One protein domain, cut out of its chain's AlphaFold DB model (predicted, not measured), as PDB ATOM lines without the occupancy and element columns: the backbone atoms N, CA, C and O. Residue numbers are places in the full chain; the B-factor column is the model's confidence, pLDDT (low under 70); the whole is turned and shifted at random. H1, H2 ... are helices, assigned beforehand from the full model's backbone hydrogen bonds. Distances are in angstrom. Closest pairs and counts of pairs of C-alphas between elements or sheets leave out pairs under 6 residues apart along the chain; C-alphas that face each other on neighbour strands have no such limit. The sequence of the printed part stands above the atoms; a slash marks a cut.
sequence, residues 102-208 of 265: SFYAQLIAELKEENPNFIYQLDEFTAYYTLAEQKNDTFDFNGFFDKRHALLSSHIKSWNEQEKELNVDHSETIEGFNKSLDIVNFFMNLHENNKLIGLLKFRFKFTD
ATOM      1  N   SER A 102     188.842 168.213 185.577       61.03
ATOM      2  CA  SER A 102     188.457 167.767 186.921       61.03
ATOM      3  C   SER A 102     187.544 168.770 187.630       61.03
ATOM      4  O   SER A 102     186.566 168.371 188.259       61.03
ATOM      5  N   PHE A 103     187.841 170.068 187.513       64.62
ATOM      6  CA  PHE A 103     187.019 171.131 188.088       64.62
ATOM      7  C   PHE A 103     185.627 171.154 187.448       64.62
ATOM      8  O   PHE A 103     184.618 171.162 188.151       64.62
ATOM      9  N   TYR A 104     185.558 171.091 186.115       66.00
ATOM     10  CA  TYR A 104     184.275 171.061 185.416       66.00
ATOM     11  C   TYR A 104     183.475 169.784 185.694       66.00
ATOM     12  O   TYR A 104     182.254 169.857 185.828       66.00
ATOM     13  N   ALA A 105     184.132 168.627 185.823       65.25
ATOM     14  CA  ALA A 105     183.468 167.379 186.194       65.25
ATOM     15  C   ALA A 105     182.790 167.482 187.570       65.25
ATOM     16  O   ALA A 105     181.626 167.102 187.707       65.25
ATOM     17  N   GLN A 106     183.495 168.039 188.559       63.19
ATOM     18  CA  GLN A 106     182.967 168.233 189.908       63.19
ATOM     19  C   GLN A 106     181.822 169.253 189.929       63.19
ATOM     20  O   GLN A 106     180.747 168.948 190.443       63.19
ATOM     21  N   LEU A 107     182.007 170.416 189.298       66.69
ATOM     22  CA  LEU A 107     180.973 171.449 189.205       66.69
ATOM     23  C   LEU A 107     179.679 170.901 188.581       66.69
ATOM     24  O   LEU A 107     178.583 171.169 189.064       66.69
ATOM     25  N   ILE A 108     179.788 170.103 187.514       69.62
ATOM     26  CA  ILE A 108     178.620 169.487 186.873       69.62
ATOM     27  C   ILE A 108     177.943 168.458 187.790       69.62
ATOM     28  O   ILE A 108     176.717 168.342 187.750       69.62
ATOM     29  N   ALA A 109     178.706 167.704 188.586       68.25
ATOM     30  CA  ALA A 109     178.149 166.735 189.526       68.25
ATOM     31  C   ALA A 109     177.316 167.428 190.616       68.25
ATOM     32  O   ALA A 109     176.164 167.049 190.818       68.25
ATOM     33  N   GLU A 110     177.853 168.486 191.226       66.44
ATOM     34  CA  GLU A 110     177.166 169.282 192.253       66.44
ATOM     35  C   GLU A 110     175.887 169.931 191.690       66.44
ATOM     36  O   GLU A 110     174.793 169.744 192.226       66.44
ATOM     37  N   LEU A 111     175.975 170.588 190.527       68.62
ATOM     38  CA  LEU A 111     174.821 171.241 189.892       68.62
ATOM     39  C   LEU A 111     173.724 170.253 189.462       68.62
ATOM     40  O   LEU A 111     172.541 170.598 189.437       68.62
ATOM     41  N   LYS A 112     174.092 169.011 189.126       71.06
ATOM     42  CA  LYS A 112     173.132 167.941 188.815       71.06
ATOM     43  C   LYS A 112     172.366 167.482 190.056       71.06
ATOM     44  O   LYS A 112     171.184 167.159 189.931       71.06
ATOM     45  N   GLU A 113     173.024 167.400 191.210       69.00
ATOM     46  CA  GLU A 113     172.370 167.024 192.469       69.00
ATOM     47  C   GLU A 113     171.364 168.088 192.914       69.00
ATOM     48  O   GLU A 113     170.248 167.747 193.309       69.00
ATOM     49  N   GLU A 114     171.713 169.369 192.773       64.81
ATOM     50  CA  GLU A 114     170.821 170.484 193.108       64.81
ATOM     51  C   GLU A 114     169.644 170.617 192.133       64.81
ATOM     52  O   GLU A 114     168.522 170.949 192.531       64.81
ATOM     53  N   ASN A 115     169.876 170.349 190.844       68.00
ATOM     54  CA  ASN A 115     168.849 170.446 189.817       68.00
ATOM     55  C   ASN A 115     169.001 169.346 188.751       68.00
ATOM     56  O   ASN A 115     169.794 169.483 187.815       68.00
ATOM     57  N   PRO A 116     168.167 168.289 188.798       70.88
ATOM     58  CA  PRO A 116     168.229 167.187 187.837       70.88
ATOM     59  C   PRO A 116     168.092 167.613 186.363       70.88
ATOM     60  O   PRO A 116     168.581 166.916 185.474       70.88
ATOM     61  N   ASN A 117     167.462 168.763 186.091       71.12
ATOM     62  CA  ASN A 117     167.277 169.293 184.736       71.12
ATOM     63  C   ASN A 117     168.494 170.073 184.212       71.12
ATOM     64  O   ASN A 117     168.534 170.399 183.023       71.12
ATOM     65  N   PHE A 118     169.494 170.355 185.057       78.81
ATOM     66  CA  PHE A 118     170.699 171.096 184.680       78.81
ATOM     67  C   PHE A 118     171.431 170.443 183.504       78.81
ATOM     68  O   PHE A 118     171.757 171.113 182.527       78.81
ATOM     69  N   ILE A 119     171.621 169.120 183.555       80.38
ATOM     70  CA  ILE A 119     172.335 168.368 182.512       80.38
ATOM     71  C   ILE A 119     171.637 168.476 181.160       80.38
ATOM     72  O   ILE A 119     172.300 168.674 180.147       80.38
ATOM     73  N   TYR A 120     170.305 168.380 181.146       81.00
ATOM     74  CA  TYR A 120     169.532 168.477 179.913       81.00
ATOM     75  C   TYR A 120     169.730 169.838 179.241       81.00
ATOM     76  O   TYR A 120     169.986 169.907 178.040       81.00
ATOM     77  N   GLN A 121     169.661 170.918 180.020       80.25
ATOM     78  CA  GLN A 121     169.895 172.252 179.485       80.25
ATOM     79  C   GLN A 121     171.346 172.420 179.047       80.25
ATOM     80  O   GLN A 121     171.586 172.853 177.927       80.25
ATOM     81  N   LEU A 122     172.314 172.022 179.876       83.88
ATOM     82  CA  LEU A 122     173.732 172.074 179.524       83.88
ATOM     83  C   LEU A 122     174.015 171.352 178.195       83.88
ATOM     84  O   LEU A 122     174.774 171.861 177.372       83.88
ATOM     85  N   ASP A 123     173.384 170.202 177.961       84.19
ATOM     86  CA  ASP A 123     173.478 169.472 176.696       84.19
ATOM     87  C   ASP A 123     172.854 170.238 175.521       84.19
ATOM     88  O   ASP A 123     173.442 170.266 174.440       84.19
ATOM     89  N   GLU A 124     171.714 170.904 175.722       81.94
ATOM     90  CA  GLU A 124     171.080 171.783 174.726       81.94
ATOM     91  C   GLU A 124     172.004 172.958 174.346       81.94
ATOM     92  O   GLU A 124     172.257 173.192 173.160       81.94
ATOM     93  N   PHE A 125     172.587 173.643 175.337       84.50
ATOM     94  CA  PHE A 125     173.555 174.729 175.124       84.50
ATOM     95  C   PHE A 125     174.821 174.232 174.413       84.50
ATOM     96  O   PHE A 125     175.312 174.879 173.484       84.50
ATOM     97  N   THR A 126     175.333 173.065 174.811       85.81
ATOM     98  CA  THR A 126     176.534 172.465 174.212       85.81
ATOM     99  C   THR A 126     176.288 172.072 172.757       85.81
ATOM    100  O   THR A 126     177.134 172.325 171.898       85.81
ATOM    101  N   ALA A 127     175.114 171.518 172.444       82.94
ATOM    102  CA  ALA A 127     174.728 171.198 171.076       82.94
ATOM    103  C   ALA A 127     174.632 172.459 170.204       82.94
ATOM    104  O   ALA A 127     175.159 172.470 169.091       82.94
ATOM    105  N   TYR A 128     174.017 173.533 170.712       82.62
ATOM    106  CA  TYR A 128     173.911 174.804 169.988       82.62
ATOM    107  C   TYR A 128     175.289 175.420 169.697       82.62
ATOM    108  O   TYR A 128     175.568 175.807 168.562       82.62
ATOM    109  N   TYR A 129     176.181 175.424 170.691       85.12
ATOM    110  CA  TYR A 129     177.572 175.854 170.536       85.12
ATOM    111  C   TYR A 129     178.330 175.034 169.488       85.12
ATOM    112  O   TYR A 129     178.928 175.590 168.568       85.12
ATOM    113  N   THR A 130     178.242 173.709 169.580       81.81
ATOM    114  CA  THR A 130     178.943 172.799 168.668       81.81
ATOM    115  C   THR A 130     178.459 172.967 167.226       81.81
ATOM    116  O   THR A 130     179.260 172.946 166.295       81.81
ATOM    117  N   LEU A 131     177.152 173.164 167.021       81.50
ATOM    118  CA  LEU A 131     176.580 173.415 165.696       81.50
ATOM    119  C   LEU A 131     177.085 174.727 165.085       81.50
ATOM    120  O   LEU A 131     177.331 174.769 163.878       81.50
ATOM    121  N   ALA A 132     177.236 175.779 165.895       81.19
ATOM    122  CA  ALA A 132     177.824 177.036 165.443       81.19
ATOM    123  C   ALA A 132     179.292 176.834 165.030       81.19
ATOM    124  O   ALA A 132     179.664 177.210 163.919       81.19
ATOM    125  N   GLU A 133     180.092 176.135 165.849       79.38
ATOM    126  CA  GLU A 133     181.488 175.818 165.506       79.38
ATOM    127  C   GLU A 133     181.602 174.985 164.220       79.38
ATOM    128  O   GLU A 133     182.396 175.317 163.343       79.38
ATOM    129  N   GLN A 134     180.782 173.943 164.049       78.88
ATOM    130  CA  GLN A 134     180.801 173.096 162.845       78.88
ATOM    131  C   GLN A 134     180.479 173.865 161.560       78.88
ATOM    132  O   GLN A 134     180.977 173.520 160.488       78.88
ATOM    133  N   LYS A 135     179.634 174.895 161.654       79.88
ATOM    134  CA  LYS A 135     179.247 175.738 160.518       79.88
ATOM    135  C   LYS A 135     180.207 176.904 160.279       79.88
ATOM    136  O   LYS A 135     179.968 177.667 159.345       79.88
ATOM    137  N   ASN A 136     181.273 177.040 161.078       78.50
ATOM    138  CA  ASN A 136     182.099 178.250 161.139       78.50
ATOM    139  C   ASN A 136     181.247 179.522 161.327       78.50
ATOM    140  O   ASN A 136     181.540 180.568 160.747       78.50
ATOM    141  N   ASP A 137     180.174 179.418 162.111       82.50
ATOM    142  CA  ASP A 137     179.286 180.530 162.436       82.50
ATOM    143  C   ASP A 137     179.635 181.118 163.812       82.50
ATOM    144  O   ASP A 137     180.302 180.488 164.637       82.50
ATOM    145  N   THR A 138     179.183 182.341 164.077       84.69
ATOM    146  CA  THR A 138     179.388 182.984 165.377       84.69
ATOM    147  C   THR A 138     178.411 182.398 166.393       84.69
ATOM    148  O   THR A 138     177.199 182.423 166.191       84.69
ATOM    149  N   PHE A 139     178.928 181.897 167.515       86.75
ATOM    150  CA  PHE A 139     178.095 181.451 168.628       86.75
ATOM    151  C   PHE A 139     177.407 182.644 169.310       86.75
ATOM    152  O   PHE A 139     177.988 183.313 170.166       86.75
ATOM    153  N   ASP A 140     176.160 182.912 168.925       88.38
ATOM    154  CA  ASP A 140     175.318 183.952 169.523       88.38
ATOM    155  C   ASP A 140     174.614 183.437 170.788       88.38
ATOM    156  O   ASP A 140     173.467 182.978 170.754       88.38
ATOM    157  N   PHE A 141     175.326 183.489 171.916       89.31
ATOM    158  CA  PHE A 141     174.758 183.126 173.215       89.31
ATOM    159  C   PHE A 141     173.658 184.096 173.660       89.31
ATOM    160  O   PHE A 141     172.627 183.646 174.152       89.31
ATOM    161  N   ASN A 142     173.847 185.404 173.471       90.44
ATOM    162  CA  ASN A 142     172.895 186.416 173.939       90.44
ATOM    163  C   ASN A 142     171.537 186.257 173.253       90.44
ATOM    164  O   ASN A 142     170.509 186.197 173.924       90.44
ATOM    165  N   GLY A 143     171.523 186.062 171.931       89.06
ATOM    166  CA  GLY A 143     170.287 185.798 171.200       89.06
ATOM    167  C   GLY A 143     169.609 184.482 171.597       89.06
ATOM    168  O   GLY A 143     168.378 184.392 171.559       89.06
ATOM    169  N   PHE A 144     170.373 183.458 171.997       86.44
ATOM    170  CA  PHE A 144     169.810 182.227 172.561       86.44
ATOM    171  C   PHE A 144     169.201 182.475 173.947       86.44
ATOM    172  O   PHE A 144     168.056 182.085 174.193       86.44
ATOM    173  N   PHE A 145     169.950 183.138 174.833       89.56
ATOM    174  CA  PHE A 145     169.525 183.474 176.187       89.56
ATOM    175  C   PHE A 145     168.225 184.271 176.170       89.56
ATOM    176  O   PHE A 145     167.256 183.842 176.789       89.56
ATOM    177  N   ASP A 146     168.160 185.357 175.396       92.12
ATOM    178  CA  ASP A 146     166.985 186.230 175.334       92.12
ATOM    179  C   ASP A 146     165.731 185.453 174.921       92.12
ATOM    180  O   ASP A 146     164.676 185.560 175.553       92.12
ATOM    181  N   LYS A 147     165.845 184.600 173.893       90.19
ATOM    182  CA  LYS A 147     164.737 183.752 173.428       90.19
ATOM    183  C   LYS A 147     164.302 182.757 174.496       90.19
ATOM    184  O   LYS A 147     163.103 182.590 174.727       90.19
ATOM    185  N   ARG A 148     165.256 182.077 175.137       87.88
ATOM    186  CA  ARG A 148     164.959 181.040 176.131       87.88
ATOM    187  C   ARG A 148     164.373 181.640 177.405       87.88
ATOM    188  O   ARG A 148     163.367 181.138 177.902       87.88
ATOM    189  N   HIS A 149     164.956 182.732 177.885       91.88
ATOM    190  CA  HIS A 149     164.488 183.477 179.043       91.88
ATOM    191  C   HIS A 149     163.074 184.025 178.806       91.88
ATOM    192  O   HIS A 149     162.195 183.846 179.653       91.88
ATOM    193  N   ALA A 150     162.811 184.627 177.639       93.31
ATOM    194  CA  ALA A 150     161.479 185.112 177.278       93.31
ATOM    195  C   ALA A 150     160.442 183.979 177.219       93.31
ATOM    196  O   ALA A 150     159.344 184.129 177.759       93.31
ATOM    197  N   LEU A 151     160.792 182.833 176.623       91.69
ATOM    198  CA  LEU A 151     159.914 181.662 176.555       91.69
ATOM    199  C   LEU A 151     159.530 181.166 177.957       91.69
ATOM    200  O   LEU A 151     158.342 181.068 178.262       91.69
ATOM    201  N   LEU A 152     160.515 180.915 178.822       90.94
ATOM    202  CA  LEU A 152     160.280 180.442 180.190       90.94
ATOM    203  C   LEU A 152     159.463 181.452 181.005       90.94
ATOM    204  O   LEU A 152     158.484 181.075 181.647       90.94
ATOM    205  N   SER A 153     159.796 182.742 180.905       93.19
ATOM    206  CA  SER A 153     159.051 183.819 181.571       93.19
ATOM    207  C   SER A 153     157.590 183.872 181.115       93.19
ATOM    208  O   SER A 153     156.681 184.051 181.929       93.19
ATOM    209  N   SER A 154     157.342 183.684 179.815       94.62
ATOM    210  CA  SER A 154     155.986 183.668 179.258       94.62
ATOM    211  C   SER A 154     155.175 182.462 179.738       94.62
ATOM    212  O   SER A 154     154.003 182.619 180.078       94.62
ATOM    213  N   HIS A 155     155.803 181.286 179.851       92.44
ATOM    214  CA  HIS A 155     155.166 180.088 180.391       92.44
ATOM    215  C   HIS A 155     154.798 180.283 181.860       92.44
ATOM    216  O   HIS A 155     153.646 180.065 182.222       92.44
ATOM    217  N   ILE A 156     155.732 180.762 182.691       93.19
ATOM    218  CA  ILE A 156     155.474 181.060 184.109       93.19
ATOM    219  C   ILE A 156     154.273 181.999 184.239       93.19
ATOM    220  O   ILE A 156     153.362 181.734 185.021       93.19
ATOM    221  N   LYS A 157     154.237 183.077 183.449       94.12
ATOM    222  CA  LYS A 157     153.120 184.024 183.460       94.12
ATOM    223  C   LYS A 157     151.794 183.358 183.073       94.12
ATOM    224  O   LYS A 157     150.823 183.507 183.807       94.12
ATOM    225  N   SER A 158     151.770 182.600 181.976       92.69
ATOM    226  CA  SER A 158     150.563 181.915 181.498       92.69
ATOM    227  C   SER A 158     150.019 180.916 182.520       92.69
ATOM    228  O   SER A 158     148.808 180.847 182.708       92.69
ATOM    229  N   TRP A 159     150.885 180.147 183.181       91.12
ATOM    230  CA  TRP A 159     150.457 179.185 184.200       91.12
ATOM    231  C   TRP A 159     149.915 179.889 185.447       91.12
ATOM    232  O   TRP A 159     148.851 179.519 185.924       91.12
ATOM    233  N   ASN A 160     150.563 180.964 185.908       90.56
ATOM    234  CA  ASN A 160     150.049 181.786 187.013       90.56
ATOM    235  C   ASN A 160     148.682 182.424 186.705       90.56
ATOM    236  O   ASN A 160     147.862 182.613 187.603       90.56
ATOM    237  N   GLU A 161     148.441 182.828 185.455       92.12
ATOM    238  CA  GLU A 161     147.142 183.355 185.020       92.12
ATOM    239  C   GLU A 161     146.074 182.250 185.033       92.12
ATOM    240  O   GLU A 161     144.999 182.452 185.594       92.12
ATOM    241  N   GLN A 162     146.402 181.052 184.539       90.06
ATOM    242  CA  GLN A 162     145.502 179.895 184.574       90.06
ATOM    243  C   GLN A 162     145.172 179.427 185.997       90.06
ATOM    244  O   GLN A 162     144.008 179.131 186.262       90.06
ATOM    245  N   GLU A 163     146.135 179.412 186.927       89.81
ATOM    246  CA  GLU A 163     145.860 179.088 188.338       89.81
ATOM    247  C   GLU A 163     144.803 180.026 188.930       89.81
ATOM    248  O   GLU A 163     143.884 179.587 189.619       89.81
ATOM    249  N   LYS A 164     144.897 181.326 188.621       88.12
ATOM    250  CA  LYS A 164     143.956 182.345 189.110       88.12
ATOM    251  C   LYS A 164     142.580 182.232 188.466       88.12
ATOM    252  O   LYS A 164     141.579 182.416 189.152       88.12
ATOM    253  N   GLU A 165     142.526 181.985 187.160       91.44
ATOM    254  CA  GLU A 165     141.272 181.941 186.402       91.44
ATOM    255  C   GLU A 165     140.495 180.639 186.618       91.44
ATOM    256  O   GLU A 165     139.268 180.657 186.711       91.44
ATOM    257  N   LEU A 166     141.204 179.513 186.704       88.12
ATOM    258  CA  LEU A 166     140.611 178.176 186.776       88.12
ATOM    259  C   LEU A 166     140.601 177.603 188.196       88.12
ATOM    260  O   LEU A 166     139.957 176.580 188.423       88.12
ATOM    261  N   ASN A 167     141.277 178.257 189.150       86.31
ATOM    262  CA  ASN A 167     141.437 177.789 190.529       86.31
ATOM    263  C   ASN A 167     141.991 176.349 190.594       86.31
ATOM    264  O   ASN A 167     141.513 175.514 191.364       86.31
ATOM    265  N   VAL A 168     142.972 176.063 189.733       87.25
ATOM    266  CA  VAL A 168     143.714 174.796 189.650       87.25
ATOM    267  C   VAL A 168     145.137 175.044 190.145       87.25
ATOM    268  O   VAL A 168     145.677 176.120 189.917       87.25
ATOM    269  N   ASP A 169     145.731 174.066 190.827       90.25
ATOM    270  CA  ASP A 169     147.112 174.132 191.311       90.25
ATOM    271  C   ASP A 169     148.095 173.681 190.215       90.25
ATOM    272  O   ASP A 169     148.014 172.562 189.699       90.25
ATOM    273  N   HIS A 170     149.018 174.568 189.858       90.06
ATOM    274  CA  HIS A 170     150.119 174.360 188.922       90.06
ATOM    275  C   HIS A 170     151.479 174.690 189.556       90.06
ATOM    276  O   HIS A 170     152.474 174.833 188.836       90.06
ATOM    277  N   SER A 171     151.553 174.760 190.888       88.06
ATOM    278  CA  SER A 171     152.739 175.178 191.638       88.06
ATOM    279  C   SER A 171     153.990 174.377 191.272       88.06
ATOM    280  O   SER A 171     155.025 174.975 190.982       88.06
ATOM    281  N   GLU A 172     153.891 173.049 191.159       87.31
ATOM    282  CA  GLU A 172     155.007 172.182 190.740       87.31
ATOM    283  C   GLU A 172     155.504 172.498 189.319       87.31
ATOM    284  O   GLU A 172     156.704 172.490 189.037       87.31
ATOM    285  N   THR A 173     154.582 172.812 188.404       87.50
ATOM    286  CA  THR A 173     154.919 173.158 187.014       87.50
ATOM    287  C   THR A 173     155.610 174.520 186.951       87.50
ATOM    288  O   THR A 173     156.632 174.675 186.278       87.50
ATOM    289  N   ILE A 174     155.091 175.502 187.692       88.44
ATOM    290  CA  ILE A 174     155.684 176.837 187.817       88.44
ATOM    291  C   ILE A 174     157.074 176.751 188.461       88.44
ATOM    292  O   ILE A 174     158.015 177.374 187.972       88.44
ATOM    293  N   GLU A 175     157.239 175.940 189.508       88.56
ATOM    294  CA  GLU A 175     158.532 175.682 190.147       88.56
ATOM    295  C   GLU A 175     159.541 175.076 189.159       88.56
ATOM    296  O   GLU A 175     160.686 175.527 189.096       88.56
ATOM    297  N   GLY A 176     159.120 174.118 188.328       85.19
ATOM    298  CA  GLY A 176     159.960 173.541 187.277       85.19
ATOM    299  C   GLY A 176     160.450 174.571 186.250       85.19
ATOM    300  O   GLY A 176     161.618 174.537 185.840       85.19
ATOM    301  N   PHE A 177     159.597 175.524 185.862       87.81
ATOM    302  CA  PHE A 177     160.004 176.621 184.981       87.81
ATOM    303  C   PHE A 177     160.921 177.631 185.673       87.81
ATOM    304  O   PHE A 177     161.889 178.061 185.048       87.81
ATOM    305  N   ASN A 178     160.681 177.967 186.944       86.94
ATOM    306  CA  ASN A 178     161.576 178.837 187.717       86.94
ATOM    307  C   ASN A 178     162.972 178.218 187.849       86.94
ATOM    308  O   ASN A 178     163.954 178.844 187.469       86.94
ATOM    309  N   LYS A 179     163.053 176.937 188.228       84.88
ATOM    310  CA  LYS A 179     164.310 176.169 188.247       84.88
ATOM    311  C   LYS A 179     165.019 176.175 186.896       84.88
ATOM    312  O   LYS A 179     166.243 176.188 186.830       84.88
ATOM    313  N   SER A 180     164.256 176.141 185.805       84.19
ATOM    314  CA  SER A 180     164.814 176.225 184.457       84.19
ATOM    315  C   SER A 180     165.338 177.622 184.125       84.19
ATOM    316  O   SER A 180     166.357 177.730 183.451       84.19
ATOM    317  N   LEU A 181     164.662 178.673 184.593       86.56
ATOM    318  CA  LEU A 181     165.082 180.065 184.441       86.56
ATOM    319  C   LEU A 181     166.383 180.331 185.211       86.56
ATOM    320  O   LEU A 181     167.291 180.958 184.673       86.56
ATOM    321  N   ASP A 182     166.499 179.791 186.425       84.50
ATOM    322  CA  ASP A 182     167.700 179.900 187.257       84.50
ATOM    323  C   ASP A 182     168.927 179.302 186.559       84.50
ATOM    324  O   ASP A 182     169.991 179.919 186.542       84.50
ATOM    325  N   ILE A 183     168.773 178.148 185.895       83.00
ATOM    326  CA  ILE A 183     169.846 177.538 185.093       83.00
ATOM    327  C   ILE A 183     170.249 178.447 183.917       83.00
ATOM    328  O   ILE A 183     171.436 178.644 183.654       83.00
ATOM    329  N   VAL A 184     169.278 179.023 183.205       84.81
ATOM    330  CA  VAL A 184     169.552 179.931 182.077       84.81
ATOM    331  C   VAL A 184     170.294 181.188 182.557       84.81
ATOM    332  O   VAL A 184     171.266 181.605 181.923       84.81
ATOM    333  N   ASN A 185     169.907 181.741 183.707       85.44
ATOM    334  CA  ASN A 185     170.588 182.871 184.350       85.44
ATOM    335  C   ASN A 185     172.001 182.513 184.827       85.44
ATOM    336  O   ASN A 185     172.926 183.309 184.669       85.44
ATOM    337  N   PHE A 186     172.195 181.301 185.345       82.00
ATOM    338  CA  PHE A 186     173.519 180.783 185.676       82.00
ATOM    339  C   PHE A 186     174.438 180.746 184.444       82.00
ATOM    340  O   PHE A 186     175.579 181.206 184.512       82.00
ATOM    341  N   PHE A 187     173.946 180.287 183.287       82.69
ATOM    342  CA  PHE A 187     174.740 180.313 182.055       82.69
ATOM    343  C   PHE A 187     175.067 181.727 181.576       82.69
ATOM    344  O   PHE A 187     176.166 181.939 181.063       82.69
ATOM    345  N   MET A 188     174.169 182.698 181.774       85.38
ATOM    346  CA  MET A 188     174.476 184.106 181.505       85.38
ATOM    347  C   MET A 188     175.594 184.620 182.406       85.38
ATOM    348  O   MET A 188     176.549 185.210 181.910       85.38
ATOM    349  N   ASN A 189     175.557 184.306 183.700       78.12
ATOM    350  CA  ASN A 189     176.648 184.663 184.601       78.12
ATOM    351  C   ASN A 189     177.988 184.060 184.133       78.12
ATOM    352  O   ASN A 189     178.999 184.759 184.068       78.12
ATOM    353  N   LEU A 190     178.002 182.786 183.724       76.94
ATOM    354  CA  LEU A 190     179.201 182.170 183.147       76.94
ATOM    355  C   LEU A 190     179.644 182.844 181.840       76.94
ATOM    356  O   LEU A 190     180.847 182.909 181.571       76.94
ATOM    357  N   HIS A 191     178.705 183.315 181.018       82.62
ATOM    358  CA  HIS A 191     178.998 184.028 179.776       82.62
ATOM    359  C   HIS A 191     179.667 185.377 180.050       82.62
ATOM    360  O   HIS A 191     180.751 185.626 179.525       82.62
ATOM    361  N   GLU A 192     179.083 186.196 180.927       75.56
ATOM    362  CA  GLU A 192     179.610 187.509 181.327       75.56
ATOM    363  C   GLU A 192     181.012 187.412 181.943       75.56
ATOM    364  O   GLU A 192     181.852 188.291 181.751       75.56
ATOM    365  N   ASN A 193     181.295 186.302 182.631       72.62
ATOM    366  CA  ASN A 193     182.599 186.021 183.228       72.62
ATOM    367  C   ASN A 193     183.576 185.290 182.287       72.62
ATOM    368  O   ASN A 193     184.640 184.860 182.727       72.62
ATOM    369  N   ASN A 194     183.257 185.138 180.995       77.06
ATOM    370  CA  ASN A 194     184.076 184.434 179.993       77.06
ATOM    371  C   ASN A 194     184.403 182.964 180.341       77.06
ATOM    372  O   ASN A 194     185.388 182.408 179.856       77.06
ATOM    373  N   LYS A 195     183.579 182.308 181.165       77.06
ATOM    374  CA  LYS A 195     183.769 180.912 181.608       77.06
ATOM    375  C   LYS A 195     182.863 179.913 180.889       77.06
ATOM    376  O   LYS A 195     183.162 178.719 180.880       77.06
ATOM    377  N   LEU A 196     181.801 180.388 180.232       82.50
ATOM    378  CA  LEU A 196     180.830 179.533 179.546       82.50
ATOM    379  C   LEU A 196     181.471 178.651 178.465       82.50
ATOM    380  O   LEU A 196     181.242 177.447 178.445       82.50
ATOM    381  N   ILE A 197     182.300 179.221 177.584       84.44
ATOM    382  CA  ILE A 197     182.895 178.469 176.465       84.44
ATOM    383  C   ILE A 197     183.760 177.302 176.955       84.44
ATOM    384  O   ILE A 197     183.710 176.222 176.370       84.44
ATOM    385  N   GLY A 198     184.520 177.496 178.037       81.56
ATOM    386  CA  GLY A 198     185.319 176.428 178.644       81.56
ATOM    387  C   GLY A 198     184.452 175.261 179.118       81.56
ATOM    388  O   GLY A 198     184.732 174.112 178.775       81.56
ATOM    389  N   LEU A 199     183.336 175.559 179.791       81.69
ATOM    390  CA  LEU A 199     182.374 174.551 180.246       81.69
ATOM    391  C   LEU A 199     181.727 173.788 179.077       81.69
ATOM    392  O   LEU A 199     181.605 172.567 179.141       81.69
ATOM    393  N   LEU A 200     181.336 174.481 177.999       85.75
ATOM    394  CA  LEU A 200     180.725 173.843 176.824       85.75
ATOM    395  C   LEU A 200     181.725 172.938 176.088       85.75
ATOM    396  O   LEU A 200     181.385 171.812 175.723       85.75
ATOM    397  N   LYS A 201     182.980 173.379 175.933       82.81
ATOM    398  CA  LYS A 201     184.062 172.556 175.364       82.81
ATOM    399  C   LYS A 201     184.340 171.318 176.208       82.81
ATOM    400  O   LYS A 201     184.458 170.224 175.656       82.81
ATOM    401  N   PHE A 202     184.413 171.480 177.531       82.62
ATOM    402  CA  PHE A 202     184.544 170.355 178.449       82.62
ATOM    403  C   PHE A 202     183.379 169.381 178.282       82.62
ATOM    404  O   PHE A 202     183.601 168.188 178.095       82.62
ATOM    405  N   ARG A 203     182.137 169.881 178.295       82.38
ATOM    406  CA  ARG A 203     180.947 169.038 178.180       82.38
ATOM    407  C   ARG A 203     180.938 168.249 176.874       82.38
ATOM    408  O   ARG A 203     180.688 167.049 176.917       82.38
ATOM    409  N   PHE A 204     181.257 168.894 175.751       80.81
ATOM    410  CA  PHE A 204     181.369 168.242 174.445       80.81
ATOM    411  C   PHE A 204     182.431 167.133 174.444       80.81
ATOM    412  O   PHE A 204     182.172 166.017 173.990       80.81
ATOM    413  N   LYS A 205     183.617 167.416 175.004       77.56
ATOM    414  CA  LYS A 205     184.702 166.436 175.163       77.56
ATOM    415  C   LYS A 205     184.276 165.260 176.049       77.56
ATOM    416  O   LYS A 205     184.530 164.111 175.702       77.56
ATOM    417  N   PHE A 206     183.612 165.539 177.169       72.38
ATOM    418  CA  PHE A 206     183.184 164.551 178.160       72.38
ATOM    419  C   PHE A 206     182.109 163.594 177.624       72.38
ATOM    420  O   PHE A 206     182.103 162.414 177.964       72.38
ATOM    421  N   THR A 207     181.197 164.077 176.777       71.56
ATOM    422  CA  THR A 207     180.131 163.249 176.187       71.56
ATOM    423  C   THR A 207     180.526 162.585 174.868       71.56
ATOM    424  O   THR A 207     179.689 161.904 174.270       71.56
ATOM    425  N   ASP A 208     181.766 162.769 174.393       65.88
ATOM    426  CA  ASP A 208     182.202 162.355 173.047       65.88
ATOM    427  C   ASP A 208     181.252 162.910 171.961       65.88
ATOM    428  O   ASP A 208     180.858 162.221 171.019       65.88
TER     429      ASP A 208
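Overview. This is residues 102 to 208 of the 265 residues of the protein "Zinc ribbon domain-containing protein" of Bacillus sp. HY001 (UniProt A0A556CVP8). What shape does the model make? It is a long helical hairpin, H3 and H4, with a smaller head of three helices, H1, H2 and H5, beside the end of the hairpin away from its turn at residues 167 to 170. In the head H2 crosses H5 at a wide angle, and H1 meets the first residues of H2. What is it built of? The printed part has 107 residues with five named helices, H1 to H5 in order along the chain, and no named strand; the class is all helix. How compact is it? It is only just loose, close to compact, with a radius of gyration of the C-alphas of 15.7 A, and elongated, with spans of 48 by 30 by 24 A.

Along the chain. Where do the first helices lie? H1 is residues 102 to 114, from C-alpha 102 at (188.457, 167.767, 186.921), and H2 is residues 118 to 134, 24.1 A long from first to last C-alpha. Where is the hairpin? H3, residues 141 to 166, is the longest helix at 37.1 A and ends at C-alpha 166 at (140.611, 178.176, 186.776). H4, residues 171 to 192, measures 31.3 A. Where does the last helix end? H5, residues 196 to 206, measures 15.2 A and ends at C-alpha 206 at (183.184, 164.551, 178.160).

Arrangement. How does H1 stand? Its residues 108 to 112 alone touch H2, at a steep tilt of 46 degrees, opposite ways; the closest C-alphas, of Lys 112 and Phe 118, are 5.7 A apart. H1 is close to H5 but not clearly touching, with 2 pairs of C-alphas within 8 A, and it is apart from H3 and H4. What else does H2 meet? It touches H5 about perpendicular, at 86 degrees, with the C-alphas of Thr 126 and Leu 200 closest at 5.1 A. With residues 118 to 121 alone it only just touches H4, with 3 pairs of C-alphas within 8 A, the closest those of Phe 118 and Ile 183 at 6.5 A. How do H3 and H4 pair? They form a helical hairpin and touch at a shallow tilt of 18 degrees, opposite ways, with the C-alphas of Ile 156 and Ile 174 closest at 5.6 A. How are the backbones formed? In H1, H2, H3, H4 and H5 every O i to N i+4 pair is within hydrogen-bond range.

Size, cuts and confidence. How far does it reach? The two C-alphas farthest apart, of Asn 136 and Asn 167, are 50.2 A apart. Is it cut, and are its links long? The printed part has no cut; the links H1 to H2, H3 to H4 and H4 to H5 are tight, and H2 to H3 is short. Where is confidence low? Residues 102 to 111, 113 to 115 and 208 are under pLDDT 70, while the mean of the printed part is 82.3.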